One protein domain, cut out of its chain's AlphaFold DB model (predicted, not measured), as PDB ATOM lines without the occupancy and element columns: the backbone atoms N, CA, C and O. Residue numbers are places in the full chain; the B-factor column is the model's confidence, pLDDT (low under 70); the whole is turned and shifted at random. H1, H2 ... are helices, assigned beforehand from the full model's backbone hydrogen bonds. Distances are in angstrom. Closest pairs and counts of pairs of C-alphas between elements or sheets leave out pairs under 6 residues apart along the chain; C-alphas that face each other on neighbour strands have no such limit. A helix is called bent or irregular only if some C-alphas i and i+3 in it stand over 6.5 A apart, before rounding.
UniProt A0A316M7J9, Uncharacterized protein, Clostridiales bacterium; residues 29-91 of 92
ATOM      1  N   ASN A  29    -121.158 -90.598-206.586       64.31
ATOM      2  CA  ASN A  29    -120.006 -89.708-206.777       64.31
ATOM      3  C   ASN A  29    -119.464 -89.154-205.451       64.31
ATOM      4  O   ASN A  29    -118.256 -89.170-205.228       64.31
ATOM      5  N   TRP A  30    -120.338 -88.738-204.532       67.75
ATOM      6  CA  TRP A  30    -119.928 -88.262-203.206       67.75
ATOM      7  C   TRP A  30    -119.307 -89.381-202.371       67.75
ATOM      8  O   TRP A  30    -118.331 -89.159-201.653       67.75
ATOM      9  N   LEU A  31    -119.827 -90.601-202.509       72.38
ATOM     10  CA  LEU A  31    -119.309 -91.770-201.807       72.38
ATOM     11  C   LEU A  31    -117.933 -92.193-202.339       72.38
ATOM     12  O   LEU A  31    -117.060 -92.564-201.560       72.38
ATOM     13  N   THR A  32    -117.717 -92.064-203.650       74.12
ATOM     14  CA  THR A  32    -116.426 -92.335-204.298       74.12
ATOM     15  C   THR A  32    -115.372 -91.318-203.867       74.12
ATOM     16  O   THR A  32    -114.273 -91.710-203.481       74.12
ATOM     17  N   ILE A  33    -115.716 -90.024-203.841       76.31
ATOM     18  CA  ILE A  33    -114.819 -88.956-203.367       76.31
ATOM     19  C   ILE A  33    -114.480 -89.153-201.885       76.31
ATOM     20  O   ILE A  33    -113.311 -89.073-201.496       76.31
ATOM     21  N   GLY A  34    -115.486 -89.459-201.058       81.56
ATOM     22  CA  GLY A  34    -115.295 -89.742-199.639       81.56
ATOM     23  C   GLY A  34    -114.379 -90.943-199.413       81.56
ATOM     24  O   GLY A  34    -113.431 -90.854-198.634       81.56
ATOM     25  N   LEU A  35    -114.595 -92.040-200.145       83.31
ATOM     26  CA  LEU A  35    -113.758 -93.230-200.024       83.31
ATOM     27  C   LEU A  35    -112.328 -92.979-200.518       83.31
ATOM     28  O   LEU A  35    -111.385 -93.352-199.825       83.31
ATOM     29  N   ALA A  36    -112.151 -92.320-201.666       82.12
ATOM     30  CA  ALA A  36    -110.832 -91.974-202.193       82.12
ATOM     31  C   ALA A  36    -110.046 -91.103-201.203       82.12
ATOM     32  O   ALA A  36    -108.867 -91.352-200.960       82.12
ATOM     33  N   THR A  37    -110.717 -90.140-200.567       84.75
ATOM     34  CA  THR A  37    -110.122 -89.277-199.538       84.75
ATOM     35  C   THR A  37    -109.713 -90.072-198.300       84.75
ATOM     36  O   THR A  37    -108.584 -89.942-197.833       84.75
ATOM     37  N   VAL A  38    -110.593 -90.936-197.781       89.44
ATOM     38  CA  VAL A  38    -110.294 -91.772-196.605       89.44
ATOM     39  C   VAL A  38    -109.137 -92.728-196.891       89.44
ATOM     40  O   VAL A  38    -108.212 -92.820-196.089       89.44
ATOM     41  N   VAL A  39    -109.145 -93.404-198.041       87.56
ATOM     42  CA  VAL A  39    -108.068 -94.318-198.445       87.56
ATOM     43  C   VAL A  39    -106.754 -93.563-198.645       87.56
ATOM     44  O   VAL A  39    -105.721 -94.017-198.158       87.56
ATOM     45  N   GLY A  40    -106.787 -92.396-199.295       87.62
ATOM     46  CA  GLY A  40    -105.618 -91.534-199.473       87.62
ATOM     47  C   GLY A  40    -105.006 -91.104-198.141       87.62
ATOM     48  O   GLY A  40    -103.798 -91.233-197.949       87.62
ATOM     49  N   LEU A  41    -105.831 -90.678-197.180       89.88
ATOM     50  CA  LEU A  41    -105.372 -90.326-195.834       89.88
ATOM     51  C   LEU A  41    -104.829 -91.545-195.078       89.88
ATOM     52  O   LEU A  41    -103.740 -91.460-194.520       89.88
ATOM     53  N   ILE A  42    -105.519 -92.690-195.091       91.56
ATOM     54  CA  ILE A  42    -105.033 -93.923-194.446       91.56
ATOM     55  C   ILE A  42    -103.668 -94.328-195.006       91.56
ATOM     56  O   ILE A  42    -102.779 -94.687-194.238       91.56
ATOM     57  N   LEU A  43    -103.475 -94.242-196.324       89.06
ATOM     58  CA  LEU A  43    -102.187 -94.508-196.956       89.06
ATOM     59  C   LEU A  43    -101.126 -93.500-196.510       89.06
ATOM     60  O   LEU A  43    -100.023 -93.906-196.146       89.06
ATOM     61  N   ALA A  44    -101.452 -92.208-196.483       90.50
ATOM     62  CA  ALA A  44    -100.507 -91.179-196.070       90.50
ATOM     63  C   ALA A  44    -100.080 -91.320-194.603       90.50
ATOM     64  O   ALA A  44     -98.888 -91.277-194.308       90.50
ATOM     65  N   PHE A  45    -101.014 -91.579-193.688       90.56
ATOM     66  CA  PHE A  45    -100.693 -91.818-192.280       90.56
ATOM     67  C   PHE A  45    -100.000 -93.171-192.061       90.56
ATOM     68  O   PHE A  45     -99.013 -93.241-191.329       90.56
ATOM     69  N   GLY A  46    -100.469 -94.235-192.717       90.50
ATOM     70  CA  GLY A  46     -99.943 -95.594-192.568       90.50
ATOM     71  C   GLY A  46     -98.513 -95.753-193.082       90.50
ATOM     72  O   GLY A  46     -97.691 -96.388-192.426       90.50
ATOM     73  N   TYR A  47     -98.188 -95.120-194.211       89.75
ATOM     74  CA  TYR A  47     -96.834 -95.111-194.777       89.75
ATOM     75  C   TYR A  47     -96.004 -93.893-194.362       89.75
ATOM     76  O   TYR A  47     -94.863 -93.758-194.794       89.75
ATOM     77  N   ARG A  48     -96.553 -93.018-193.506       89.50
ATOM     78  CA  ARG A  48     -95.921 -91.766-193.066       89.50
ATOM     79  C   ARG A  48     -95.479 -90.890-194.250       89.50
ATOM     80  O   ARG A  48     -94.412 -90.287-194.207       89.50
ATOM     81  N   LEU A  49     -96.290 -90.831-195.304       88.81
ATOM     82  CA  LEU A  49     -96.048 -89.967-196.459       88.81
ATOM     83  C   LEU A  49     -96.309 -88.523-196.054       88.81
ATOM     84  O   LEU A  49     -97.429 -88.198-195.683       88.81
ATOM     85  N   ASP A  50     -95.307 -87.660-196.157       92.62
ATOM     86  CA  ASP A  50     -95.436 -86.232-195.886       92.62
ATOM     87  C   ASP A  50     -94.960 -85.447-197.109       92.62
ATOM     88  O   ASP A  50     -93.785 -85.489-197.473       92.62
ATOM     89  N   LEU A  51     -95.886 -84.728-197.747       88.62
ATOM     90  CA  LEU A  51     -95.564 -83.931-198.924       88.62
ATOM     91  C   LEU A  51     -94.626 -82.771-198.585       88.62
ATOM     92  O   LEU A  51     -93.683 -82.547-199.330       88.62
ATOM     93  N   LEU A  52     -94.842 -82.068-197.471       90.06
ATOM     94  CA  LEU A  52     -94.031 -80.917-197.064       90.06
ATOM     95  C   LEU A  52     -92.585 -81.328-196.769       90.06
ATOM     96  O   LEU A  52     -91.656 -80.622-197.155       90.06
ATOM     97  N   MET A  53     -92.400 -82.503-196.174       89.50
ATOM     98  CA  MET A  53     -91.085 -83.094-195.960       89.50
ATOM     99  C   MET A  53     -90.419 -83.471-197.291       89.50
ATOM    100  O   MET A  53     -89.242 -83.186-197.493       89.50
ATOM    101  N   VAL A  54     -91.168 -84.061-198.231       89.88
ATOM    102  CA  VAL A  54     -90.639 -84.480-199.543       89.88
ATOM    103  C   VAL A  54     -90.196 -83.293-200.404       89.88
ATOM    104  O   VAL A  54     -89.172 -83.393-201.077       89.88
ATOM    105  N   VAL A  55     -90.911 -82.162-200.376       91.19
ATOM    106  CA  VAL A  55     -90.468 -80.925-201.058       91.19
ATOM    107  C   VAL A  55     -89.437 -80.114-200.260       91.19
ATOM    108  O   VAL A  55     -88.990 -79.075-200.739       91.19
ATOM    109  N   GLY A  56     -89.029 -80.574-199.073       89.00
ATOM    110  CA  GLY A  56     -88.005 -79.915-198.255       89.00
ATOM    111  C   GLY A  56     -88.483 -78.660-197.520       89.00
ATOM    112  O   GLY A  56     -87.666 -77.845-197.104       89.00
ATOM    113  N   LEU A  57     -89.798 -78.488-197.357       88.19
ATOM    114  CA  LEU A  57     -90.391 -77.390-196.585       88.19
ATOM    115  C   LEU A  57     -90.326 -77.641-195.072       88.19
ATOM    116  O   LEU A  57     -90.366 -76.687-194.296       88.19
ATOM    117  N   THR A  58     -90.234 -78.904-194.644       88.06
ATOM    118  CA  THR A  58     -90.105 -79.301-193.234       88.06
ATOM    119  C   THR A  58     -89.066 -80.409-193.063       88.06
ATOM    120  O   THR A  58     -88.980 -81.323-193.875       88.06
ATOM    121  N   GLU A  59     -88.289 -80.367-191.977       84.12
ATOM    122  CA  GLU A  59     -87.269 -81.394-191.683       84.12
ATOM    123  C   GLU A  59     -87.828 -82.623-190.949       84.12
ATOM    124  O   GLU A  59     -87.168 -83.656-190.846       84.12
ATOM    125  N   GLN A  60     -89.050 -82.526-190.421       88.50
ATOM    126  CA  GLN A  60     -89.703 -83.590-189.659       88.50
ATOM    127  C   GLN A  60     -91.061 -83.939-190.260       88.50
ATOM    128  O   GLN A  60     -91.663 -83.131-190.968       88.50
ATOM    129  N   LEU A  61     -91.550 -85.137-189.926       88.00
ATOM    130  CA  LEU A  61     -92.914 -85.560-190.230       88.00
ATOM    131  C   LEU A  61     -93.917 -84.644-189.531       88.00
ATOM    132  O   LEU A  61     -93.940 -84.530-188.305       88.00
ATOM    133  N   THR A  62     -94.786 -84.046-190.326       91.75
ATOM    134  CA  THR A  62     -95.848 -83.148-189.904       91.75
ATOM    135  C   THR A  62     -97.209 -83.739-190.243       91.75
ATOM    136  O   THR A  62     -97.433 -84.324-191.301       91.75
ATOM    137  N   VAL A  63     -98.173 -83.540-189.347       91.31
ATOM    138  CA  VAL A  63     -99.563 -83.952-189.599       91.31
ATOM    139  C   VAL A  63    -100.130 -83.212-190.814       91.31
ATOM    140  O   VAL A  63    -100.828 -83.806-191.630       91.31
ATOM    141  N   GLY A  64     -99.784 -81.930-190.978       88.88
ATOM    142  CA  GLY A  64    -100.214 -81.128-192.125       88.88
ATOM    143  C   GLY A  64     -99.729 -81.707-193.453       88.88
ATOM    144  O   GLY A  64    -100.527 -81.899-194.368       88.88
ATOM    145  N   GLY A  65     -98.447 -82.057-193.547       90.56
ATOM    146  CA  GLY A  65     -97.885 -82.636-194.760       90.56
ATOM    147  C   GLY A  65     -98.395 -84.041-195.075       90.56
ATOM    148  O   GLY A  65     -98.540 -84.380-196.251       90.56
ATOM    149  N   GLN A  66     -98.777 -84.815-194.056       92.75
ATOM    150  CA  GLN A  66     -99.482 -86.089-194.235       92.75
ATOM    151  C   GLN A  66    -100.900 -85.911-194.785       92.75
ATOM    152  O   GLN A  66    -101.312 -86.642-195.687       92.75
ATOM    153  N   ILE A  67    -101.637 -84.904-194.311       92.06
ATOM    154  CA  ILE A  67    -102.962 -84.578-194.854       92.06
ATOM    155  C   ILE A  67    -102.845 -84.163-196.324       92.06
ATOM    156  O   ILE A  67    -103.585 -84.677-197.163       92.06
ATOM    157  N   PHE A  68    -101.885 -83.294-196.658       91.81
ATOM    158  CA  PHE A  68    -101.635 -82.910-198.048       91.81
ATOM    159  C   PHE A  68    -101.274 -84.115-198.916       91.81
ATOM    160  O   PHE A  68    -101.815 -84.248-200.013       91.81
ATOM    161  N   ALA A  69    -100.406 -85.009-198.432       92.44
ATOM    162  CA  ALA A  69    -100.036 -86.223-199.157       92.44
ATOM    163  C   ALA A  69    -101.256 -87.108-199.434       92.44
ATOM    164  O   ALA A  69    -101.455 -87.543-200.567       92.44
ATOM    165  N   GLY A  70    -102.115 -87.318-198.436       90.50
ATOM    166  CA  GLY A  70    -103.317 -88.133-198.605       90.50
ATOM    167  C   GLY A  70    -104.331 -87.520-199.569       90.50
ATOM    168  O   GLY A  70    -104.893 -88.233-200.401       90.50
ATOM    169  N   LEU A  71    -104.519 -86.198-199.522       89.88
ATOM    170  CA  LEU A  71    -105.372 -85.477-200.470       89.88
ATOM    171  C   LEU A  71    -104.813 -85.512-201.898       89.88
ATOM    172  O   LEU A  71    -105.579 -85.698-202.840       89.88
ATOM    173  N   ALA A  72    -103.495 -85.390-202.074       89.25
ATOM    174  CA  ALA A  72    -102.857 -85.498-203.384       89.25
ATOM    175  C   ALA A  72    -103.024 -86.902-203.989       89.25
ATOM    176  O   ALA A  72    -103.339 -87.031-205.172       89.25
ATOM    177  N   VAL A  73    -102.890 -87.955-203.173       88.50
ATOM    178  CA  VAL A  73    -103.166 -89.340-203.590       88.50
ATOM    179  C   VAL A  73    -104.634 -89.506-203.996       88.50
ATOM    180  O   VAL A  73    -104.916 -90.098-205.038       88.50
ATOM    181  N   ALA A  74    -105.567 -88.945-203.223       87.25
ATOM    182  CA  ALA A  74    -106.991 -88.986-203.550       87.25
ATOM    183  C   ALA A  74    -107.306 -88.242-204.864       87.25
ATOM    184  O   ALA A  74    -108.015 -88.778-205.715       87.25
ATOM    185  N   ALA A  75    -106.734 -87.052-205.071       83.56
ATOM    186  CA  ALA A  75    -106.908 -86.255-206.286       83.56
ATOM    187  C   ALA A  75    -106.312 -86.927-207.537       83.56
ATOM    188  O   ALA A  75    -106.869 -86.814-208.630       83.56
ATOM    189  N   GLY A  76    -105.213 -87.676-207.381       79.44
ATOM    190  CA  GLY A  76    -104.581 -88.424-208.469       79.44
ATOM    191  C   GLY A  76    -105.490 -89.477-209.112       79.44
ATOM    192  O   GLY A  76    -105.301 -89.802-210.283       79.44
ATOM    193  N   SER A  77    -106.509 -89.965-208.394       74.38
ATOM    194  CA  SER A  77    -107.450 -90.964-208.918       74.38
ATOM    195  C   SER A  77    -108.182 -90.499-210.186       74.38
ATOM    196  O   SER A  77    -108.328 -91.288-211.118       74.38
ATOM    197  N   SER A  78    -108.544 -89.215-210.278       71.19
ATOM    198  CA  SER A  78    -109.192 -88.641-211.467       71.19
ATOM    199  C   SER A  78    -108.244 -88.543-212.666       71.19
ATOM    200  O   SER A  78    -108.634 -88.853-213.786       71.19
ATOM    201  N   CYS A  79    -106.979 -88.173-212.437       69.00
ATOM    202  CA  CYS A  79    -105.959 -88.108-213.491       69.00
ATOM    203  C   CYS A  79    -105.651 -89.503-214.062       69.00
ATOM    204  O   CYS A  79    -105.561 -89.686-215.275       69.00
ATOM    205  N   ILE A  80    -105.549 -90.516-213.195       71.19
ATOM    206  CA  ILE A  80    -105.359 -91.910-213.620       71.19
ATOM    207  C   ILE A  80    -106.566 -92.405-214.426       71.19
ATOM    208  O   ILE A  80    -106.381 -93.139-215.394       71.19
ATOM    209  N   HIS A  81    -107.785 -91.998-214.060       73.44
ATOM    210  CA  HIS A  81    -108.994 -92.357-214.797       73.44
ATOM    211  C   HIS A  81    -108.974 -91.821-216.236       73.44
ATOM    212  O   HIS A  81    -109.130 -92.611-217.165       73.44
ATOM    213  N   GLU A  82    -108.666 -90.533-216.432       73.12
ATOM    214  CA  GLU A  82    -108.528 -89.943-217.776       73.12
ATOM    215  C   GLU A  82    -107.408 -90.597-218.600       73.12
ATOM    216  O   GLU A  82    -107.539 -90.792-219.811       73.12
ATOM    217  N   LEU A  83    -106.278 -90.927-217.967       70.88
ATOM    218  CA  LEU A  83    -105.177 -91.605-218.653       70.88
ATOM    219  C   LEU A  83    -105.574 -93.013-219.106       70.88
ATOM    220  O   LEU A  83    -105.212 -93.415-220.210       70.88
ATOM    221  N   LEU A  84    -106.315 -93.751-218.278       73.31
ATOM    222  CA  LEU A  84    -106.802 -95.086-218.617       73.31
ATOM    223  C   LEU A  84    -107.788 -95.053-219.785       73.31
ATOM    224  O   LEU A  84    -107.643 -95.870-220.692       73.31
ATOM    225  N   GLU A  85    -108.729 -94.104-219.801       76.69
ATOM    226  CA  GLU A  85    -109.658 -93.925-220.927       76.69
ATOM    227  C   GLU A  85    -108.897 -93.670-222.233       76.69
ATOM    228  O   GLU A  85    -109.096 -94.376-223.218       76.69
ATOM    229  N   LYS A  86    -107.921 -92.753-222.223       76.19
ATOM    230  CA  LYS A  86    -107.110 -92.445-223.414       76.19
ATOM    231  C   LYS A  86    -106.264 -93.611-223.922       76.19
ATOM    232  O   LYS A  86    -105.943 -93.647-225.109       76.19
ATOM    233  N   VAL A  87    -105.825 -94.509-223.041       80.25
ATOM    234  CA  VAL A  87    -105.072 -95.708-223.438       80.25
ATOM    235  C   VAL A  87    -106.013 -96.760-224.019       80.25
ATOM    236  O   VAL A  87    -105.691 -97.331-225.053       80.25
ATOM    237  N   GLN A  88    -107.180 -96.974-223.405       73.25
ATOM    238  CA  GLN A  88    -108.174 -97.938-223.886       73.25
ATOM    239  C   GLN A  88    -108.775 -97.531-225.236       73.25
ATOM    240  O   GLN A  88    -108.893 -98.378-226.116       73.25
ATOM    241  N   ASP A  89    -109.049 -96.242-225.444       69.81
ATOM    242  CA  ASP A  89    -109.524 -95.717-226.732       69.81
ATOM    243  C   ASP A  89    -108.485 -95.858-227.855       69.81
ATOM    244  O   ASP A  89    -108.833 -95.854-229.032       69.81
ATOM    245  N   LYS A  90    -107.197 -95.979-227.513       55.69
ATOM    246  CA  LYS A  90    -106.112 -96.180-228.482       55.69
ATOM    247  C   LYS A  90    -105.923 -97.636-228.908       55.69
ATOM    248  O   LYS A  90    -105.186 -97.871-229.865       55.69
ATOM    249  N   GLU A  91    -106.519 -98.590-228.194       52.81
ATOM    250  CA  GLU A  91    -106.450-100.026-228.507       52.81
ATOM    251  C   GLU A  91    -107.701-100.549-229.247       52.81
ATOM    252  O   GLU A  91    -107.778-101.746-229.526       52.81
TER     253      GLU A  91
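What this domain is: This is residues 29 to 91 of the 92 residues of an uncharacterized protein of Clostridiales bacterium (UniProt A0A316M7J9). A long helix, H3, and a shorter one, H1, make a lopsided V, meeting between the first half of H3 and the later part of H1, with the short helix H2 and its loops at the closed end. The far end of H3, with the last residues, 79 to 91, sticks out as a free arm. The printed part has 63 residues with three named helices in the order H1, H2, H3, no named strand, and the class is all helix. The whole is loose, with a radius of gyration of the C-alphas of 14.1 A, and elongated, spanning 45 by 26 by 15 A.

How they stand to each other: H3, residues 63 to 88, has a kink of 26 degrees near residue 79; it is neither bent nor irregular, but only just: C-alphas 75 and 78 are 6.1 A apart. H1, residues 29 to 46, touches residues 66 to 77 of H3, the closest C-alphas being those of Leu 41 and Gly 70, 4.1 A apart. The two run opposite ways at a steep tilt of 54 degrees. H2, residues 51 to 54, touches residues 64 to 69 of H3; the closest C-alphas are those of Leu 52 and Gly 65, 4.8 A apart. H1 and H2 are apart. Every O i to N i+4 pair is within hydrogen-bond range in H1, and 19 of 22 are in H3; H2 is too short for such a pair.

Where its parts are: H3 measures 38.0 A from C-alpha 63 at (-99.563, -83.952, -189.599) to C-alpha 88 at (-108.174, -97.938, -223.886). H1 measures 25.3 A and begins with C-alpha 29 at (-120.006, -89.708, -206.777). H2 measures 5.0 A.

The domain as a whole: The two C-alphas farthest apart, those of Glu 59 and Glu 91, are 45.5 A apart. The printed part has no cut. The link from H1 to H2 is tight and that from H2 to H3 is short. The mean pLDDT of the printed part is 83.0, and residues 29 to 30, 79 and 89 to 91 are under 70.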